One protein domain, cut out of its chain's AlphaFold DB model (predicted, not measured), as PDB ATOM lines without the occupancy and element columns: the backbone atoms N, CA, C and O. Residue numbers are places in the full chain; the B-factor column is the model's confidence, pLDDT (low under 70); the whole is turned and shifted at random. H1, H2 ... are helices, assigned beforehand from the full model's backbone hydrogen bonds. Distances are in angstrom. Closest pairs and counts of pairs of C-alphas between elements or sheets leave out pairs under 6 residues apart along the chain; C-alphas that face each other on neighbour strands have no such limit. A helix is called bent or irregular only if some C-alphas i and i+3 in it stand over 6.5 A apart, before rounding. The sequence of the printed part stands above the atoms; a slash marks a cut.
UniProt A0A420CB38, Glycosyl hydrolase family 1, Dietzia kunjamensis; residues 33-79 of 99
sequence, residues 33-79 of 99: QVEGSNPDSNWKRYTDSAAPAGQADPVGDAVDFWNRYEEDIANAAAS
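This is residues 33 to 79 of the 99 residues of the protein "Glycosyl hydrolase family 1" of Dietzia kunjamensis (UniProt A0A420CB38). What does the model look like? It is a loose rod with a helix at each end: H2, the longest helix, makes one end and H1 the other, and the long link of residues 51 to 64 runs between them. Residues 33 to 36 lie beside that link in the middle, and residues 74 to 79, of which 74 to 78 belong to H2, stick out. What is it made of? The printed part has 47 residues with two named helices, H1 then H2 along the chain, and no named strand; the class is all helix, though only 23 residues are in named elements, under half. How large is it? It is loose, with a radius of gyration of the C-alphas of 13.3 A, and spans 40 by 19 by 13 A.

Where is the longest helix? H2 holds residues 65 to 78 and is 17.1 A long from C-alpha 65 at (-6.200, 39.873, 25.477) to C-alpha 78 at (7.231, 45.932, 34.169). Where is the other? H1 holds residues 42 to 50, starts with C-alpha 42 at (-16.176, 45.243, 8.488) and is 12.2 A long.

How do the helices stand to each other? H2 and H1 are apart, with no C-alpha of the one within 8 A of the other. How well formed are their backbones? H2 is irregular: C-alphas 67 and 70 are 8.3 A apart, and 8 of 10 O i to N i+4 pairs are within hydrogen-bond range. In H1 every such pair is within range.

How far does it reach? The two C-alphas farthest apart are those of Ala 53 and Ala 78, at 40.2 A. Is the printed part whole? It has no cut, and the link from H1 to H2, 14 residues, is long. Where is confidence low? No printed residue is under 70, and the mean pLDDT of the printed part is 94.1.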
ATOM      1  N   GLN A  33      -7.143  43.521  16.830       94.50
ATOM      2  CA  GLN A  33      -5.797  42.957  16.754       94.50
ATOM      3  C   GLN A  33      -5.423  42.108  17.969       94.50
ATOM      4  O   GLN A  33      -4.489  41.321  17.841       94.50
ATOM      5  N   VAL A  34      -6.067  42.292  19.133       96.25
ATOM      6  CA  VAL A  34      -5.593  41.665  20.382       96.25
ATOM      7  C   VAL A  34      -6.654  40.966  21.221       96.25
ATOM      8  O   VAL A  34      -6.310  39.988  21.874       96.25
ATOM      9  N   GLU A  35      -7.909  41.425  21.221       96.38
ATOM     10  CA  GLU A  35      -8.931  40.946  22.167       96.38
ATOM     11  C   GLU A  35      -9.276  39.472  21.964       96.38
ATOM     12  O   GLU A  35      -9.339  38.732  22.944       96.38
ATOM     13  N   GLY A  36      -9.460  39.053  20.710       94.06
ATOM     14  CA  GLY A  36     -10.085  37.768  20.399       94.06
ATOM     15  C   GLY A  36     -11.607  37.833  20.550       94.06
ATOM     16  O   GLY A  36     -12.171  38.877  20.872       94.06
ATOM     17  N   SER A  37     -12.306  36.724  20.273       91.06
ATOM     18  CA  SER A  37     -13.783  36.677  20.319       91.06
ATOM     19  C   SER A  37     -14.471  37.815  19.535       91.06
ATOM     20  O   SER A  37     -15.492  38.365  19.952       91.06
ATOM     21  N   ASN A  38     -13.904  38.181  18.381       91.75
ATOM     22  CA  ASN A  38     -14.283  39.391  17.655       91.75
ATOM     23  C   ASN A  38     -15.756  39.348  17.184       91.75
ATOM     24  O   ASN A  38     -16.125  38.438  16.427       91.75
ATOM     25  N   PRO A  39     -16.595  40.345  17.539       91.50
ATOM     26  CA  PRO A  39     -17.950  40.460  17.003       91.50
ATOM     27  C   PRO A  39     -17.935  40.761  15.495       91.50
ATOM     28  O   PRO A  39     -16.901  41.131  14.921       91.50
ATOM     29  N   ASP A  40     -19.094  40.622  14.834       94.75
ATOM     30  CA  ASP A  40     -19.199  41.001  13.420       94.75
ATOM     31  C   ASP A  40     -18.791  42.465  13.217       94.75
ATOM     32  O   ASP A  40     -19.249  43.379  13.903       94.75
ATOM     33  N   SER A  41     -17.909  42.676  12.248       94.31
ATOM     34  CA  SER A  41     -17.351  43.972  11.890       94.31
ATOM     35  C   SER A  41     -16.916  43.949  10.429       94.31
ATOM     36  O   SER A  41     -16.756  42.890   9.817       94.31
ATOM     37  N   ASN A  42     -16.706  45.131   9.847       96.12
ATOM     38  CA  ASN A  42     -16.176  45.243   8.488       96.12
ATOM     39  C   ASN A  42     -14.828  44.516   8.338       96.12
ATOM     40  O   ASN A  42     -14.626  43.812   7.353       96.12
ATOM     41  N   TRP A  43     -13.950  44.642   9.334       94.62
ATOM     42  CA  TRP A  43     -12.665  43.958   9.376       94.62
ATOM     43  C   TRP A  43     -12.827  42.451   9.487       94.62
ATOM     44  O   TRP A  43     -12.220  41.741   8.696       94.62
ATOM     45  N   LYS A  44     -13.707  41.957  10.366       94.69
ATOM     46  CA  LYS A  44     -13.963  40.516  10.460       94.69
ATOM     47  C   LYS A  44     -14.422  39.938   9.120       94.69
ATOM     48  O   LYS A  44     -13.859  38.952   8.658       94.69
ATOM     49  N   ARG A  45     -15.377  40.592   8.454       96.31
ATOM     50  CA  ARG A  45     -15.868  40.167   7.133       96.31
ATOM     51  C   ARG A  45     -14.788  40.195   6.060       96.31
ATOM     52  O   ARG A  45     -14.717  39.276   5.249       96.31
ATOM     53  N   TYR A  46     -13.953  41.233   6.052       95.62
ATOM     54  CA  TYR A  46     -12.817  41.309   5.140       95.62
ATOM     55  C   TYR A  46     -11.873  40.123   5.350       95.62
ATOM     56  O   TYR A  46     -11.617  39.382   4.401       95.62
ATOM     57  N   THR A  47     -11.422  39.894   6.583       95.81
ATOM     58  CA  THR A  47     -10.472  38.823   6.897       95.81
ATOM     59  C   THR A  47     -11.065  37.440   6.630       95.81
ATOM     60  O   THR A  47     -10.403  36.613   6.011       95.81
ATOM     61  N   ASP A  48     -12.334  37.207   6.986       95.50
ATOM     62  CA  ASP A  48     -13.049  35.956   6.692       95.50
ATOM     63  C   ASP A  48     -13.128  35.685   5.173       95.50
ATOM     64  O   ASP A  48     -13.070  34.534   4.742       95.50
ATOM     65  N   SER A  49     -13.234  36.735   4.345       97.12
ATOM     66  CA  SER A  49     -13.263  36.609   2.879       97.12
ATOM     67  C   SER A  49     -11.878  36.451   2.237       97.12
ATOM     68  O   SER A  49     -11.749  35.789   1.207       97.12
ATOM     69  N   ALA A  50     -10.845  37.050   2.836       97.00
ATOM     70  CA  ALA A  50      -9.484  37.109   2.306       97.00
ATOM     71  C   ALA A  50      -8.600  35.941   2.777       97.00
ATOM     72  O   ALA A  50      -7.665  35.552   2.082       97.00
ATOM     73  N   ALA A  51      -8.890  35.346   3.936       96.31
ATOM     74  CA  ALA A  51      -8.103  34.233   4.461       96.31
ATOM     75  C   ALA A  51      -8.149  32.962   3.588       96.31
ATOM     76  O   ALA A  51      -7.088  32.390   3.331       96.31
ATOM     77  N   PRO A  52      -9.304  32.525   3.040       96.75
ATOM     78  CA  PRO A  52      -9.369  31.312   2.220       96.75
ATOM     79  C   PRO A  52      -8.540  31.367   0.933       96.75
ATOM     80  O   PRO A  52      -8.124  30.326   0.430       96.75
ATOM     81  N   ALA A  53      -8.308  32.564   0.392       96.38
ATOM     82  CA  ALA A  53      -7.489  32.761  -0.799       96.38
ATOM     83  C   ALA A  53      -6.071  33.286  -0.473       96.38
ATOM     84  O   ALA A  53      -5.311  33.620  -1.383       96.38
ATOM     85  N   GLY A  54      -5.690  33.285   0.812       95.81
ATOM     86  CA  GLY A  54      -4.331  33.559   1.282       95.81
ATOM     87  C   GLY A  54      -3.898  35.023   1.193       95.81
ATOM     88  O   GLY A  54      -2.701  35.294   1.211       95.81
ATOM     89  N   GLN A  55      -4.832  35.971   1.065       96.56
ATOM     90  CA  GLN A  55      -4.510  37.404   1.009       96.56
ATOM     91  C   GLN A  55      -4.438  38.067   2.393       96.56
ATOM     92  O   GLN A  55      -3.946  39.189   2.498       96.56
ATOM     93  N   ALA A  56      -4.927  37.398   3.436       94.25
ATOM     94  CA  ALA A  56      -4.794  37.815   4.827       94.25
ATOM     95  C   ALA A  56      -4.691  36.583   5.732       94.25
ATOM     96  O   ALA A  56      -5.230  35.527   5.402       94.25
ATOM     97  N   ASP A  57      -4.049  36.727   6.888       93.38
ATOM     98  CA  ASP A  57      -4.084  35.684   7.909       93.38
ATOM     99  C   ASP A  57      -5.450  35.680   8.616       93.38
ATOM    100  O   ASP A  57      -6.017  36.750   8.869       93.38
ATOM    101  N   PRO A  58      -6.005  34.503   8.953       92.31
ATOM    102  CA  PRO A  58      -7.219  34.427   9.753       92.31
ATOM    103  C   PRO A  58      -6.980  35.046  11.136       92.31
ATOM    104  O   PRO A  58      -5.974  34.770  11.782       92.31
ATOM    105  N   VAL A  59      -7.932  35.857  11.609       92.75
ATOM    106  CA  VAL A  59      -7.783  36.582  12.884       92.75
ATOM    107  C   VAL A  59      -7.811  35.660  14.111       92.75
ATOM    108  O   VAL A  59      -7.110  35.919  15.085       92.75
ATOM    109  N   GLY A  60      -8.589  34.570  14.060       92.69
ATOM    110  CA  GLY A  60      -8.747  33.637  15.180       92.69
ATOM    111  C   GLY A  60      -9.132  34.350  16.482       92.69
ATOM    112  O   GLY A  60      -9.951  35.269  16.465       92.69
ATOM    113  N   ASP A  61      -8.492  33.950  17.579       94.94
ATOM    114  CA  ASP A  61      -8.612  34.592  18.895       94.94
ATOM    115  C   ASP A  61      -7.516  35.645  19.153       94.94
ATOM    116  O   ASP A  61      -7.317  36.072  20.288       94.94
ATOM    117  N   ALA A  62      -6.807  36.093  18.109       94.94
ATOM    118  CA  ALA A  62      -5.691  37.029  18.226       94.94
ATOM    119  C   ALA A  62      -4.655  36.577  19.284       94.94
ATOM    120  O   ALA A  62      -4.106  35.480  19.167       94.94
ATOM    121  N   VAL A  63      -4.370  37.409  20.296       96.12
ATOM    122  CA  VAL A  63      -3.520  37.053  21.454       96.12
ATOM    123  C   VAL A  63      -4.328  36.779  22.728       96.12
ATOM    124  O   VAL A  63      -3.737  36.597  23.790       96.12
ATOM    125  N   ASP A  64      -5.659  36.713  22.616       96.75
ATOM    126  CA  ASP A  64      -6.593  36.465  23.720       96.75
ATOM    127  C   ASP A  64      -6.511  37.507  24.857       96.75
ATOM    128  O   ASP A  64      -6.644  37.196  26.044       96.75
ATOM    129  N   PHE A  65      -6.293  38.780  24.504       96.50
ATOM    130  CA  PHE A  65      -6.200  39.873  25.477       96.50
ATOM    131  C   PHE A  65      -7.478  39.987  26.319       96.50
ATOM    132  O   PHE A  65      -7.398  40.314  27.499       96.50
ATOM    133  N   TRP A  66      -8.654  39.670  25.762       95.25
ATOM    134  CA  TRP A  66      -9.914  39.721  26.509       95.25
ATOM    135  C   TRP A  66      -9.873  38.879  27.791       95.25
ATOM    136  O   TRP A  66     -10.355  39.318  28.835       95.25
ATOM    137  N   ASN A  67      -9.250  37.700  27.737       97.56
ATOM    138  CA  ASN A  67      -9.135  36.806  28.888       97.56
ATOM    139  C   ASN A  67      -7.809  36.968  29.657       97.56
ATOM    140  O   ASN A  67      -7.689  36.446  30.765       97.56
ATOM    141  N   ARG A  68      -6.818  37.681  29.099       96.69
ATOM    142  CA  ARG A  68      -5.446  37.786  29.640       96.69
ATOM    143  C   ARG A  68      -4.968  39.210  29.928       96.69
ATOM    144  O   ARG A  68      -3.804  39.401  30.277       96.69
ATOM    145  N   TYR A  69      -5.852  40.206  29.853       95.50
ATOM    146  CA  TYR A  69      -5.494  41.623  29.988       95.50
ATOM    147  C   TYR A  69      -4.705  41.946  31.266       95.50
ATOM    148  O   TYR A  69      -3.876  42.852  31.264       95.50
ATOM    149  N   GLU A  70      -4.934  41.221  32.365       97.19
ATOM    150  CA  GLU A  70      -4.211  41.430  33.626       97.19
ATOM    151  C   GLU A  70      -2.713  41.140  33.486       97.19
ATOM    152  O   GLU A  70      -1.884  41.916  33.967       97.19
ATOM    153  N   GLU A  71      -2.362  40.059  32.785       96.00
ATOM    154  CA  GLU A  71      -0.977  39.692  32.483       96.00
ATOM    155  C   GLU A  71      -0.334  40.738  31.566       96.00
ATOM    156  O   GLU A  71       0.771  41.213  31.831       96.00
ATOM    157  N   ASP A  72      -1.049  41.163  30.526       94.75
ATOM    158  CA  ASP A  72      -0.532  42.115  29.545       94.75
ATOM    159  C   ASP A  72      -0.326  43.519  30.136       94.75
ATOM    160  O   ASP A  72       0.684  44.172  29.857       94.75
ATOM    161  N   ILE A  73      -1.220  43.973  31.021       92.88
ATOM    162  CA  ILE A  73      -1.044  45.225  31.773       92.88
ATOM    163  C   ILE A  73       0.144  45.113  32.736       92.88
ATOM    164  O   ILE A  73       0.932  46.056  32.845       92.88
ATOM    165  N   ALA A  74       0.318  43.970  33.411       93.81
ATOM    166  CA  ALA A  74       1.470  43.742  34.281       93.81
ATOM    167  C   ALA A  74       2.792  43.768  33.492       93.81
ATOM    168  O   ALA A  74       3.760  44.396  33.931       93.81
ATOM    169  N   ASN A  75       2.819  43.177  32.295       92.38
ATOM    170  CA  ASN A  75       3.970  43.210  31.390       92.38
ATOM    171  C   ASN A  75       4.291  44.636  30.915       92.38
ATOM    172  O   ASN A  75       5.460  45.041  30.884       92.38
ATOM    173  N   ALA A  76       3.265  45.425  30.588       89.25
ATOM    174  CA  ALA A  76       3.425  46.825  30.203       89.25
ATOM    175  C   ALA A  76       3.956  47.692  31.354       89.25
ATOM    176  O   ALA A  76       4.760  48.586  31.111       89.25
ATOM    177  N   ALA A  77       3.554  47.411  32.597       87.81
ATOM    178  CA  ALA A  77       4.059  48.101  33.783       87.81
ATOM    179  C   ALA A  77       5.500  47.696  34.145       87.81
ATOM    180  O   ALA A  77       6.270  48.527  34.621       87.81
ATOM    181  N   ALA A  78       5.873  46.430  33.930       87.25
ATOM    182  CA  ALA A  78       7.231  45.932  34.169       87.25
ATOM    183  C   ALA A  78       8.238  46.432  33.121       87.25
ATOM    184  O   ALA A  78       9.424  46.601  33.405       87.25
ATOM    185  N   SER A  79       7.760  46.691  31.906       73.81
ATOM    186  CA  SER A  79       8.508  47.407  30.883       73.81
ATOM    187  C   SER A  79       8.560  48.870  31.319       73.81
ATOM    188  O   SER A  79       7.514  49.496  31.396       73.81
TER     189      SER A  79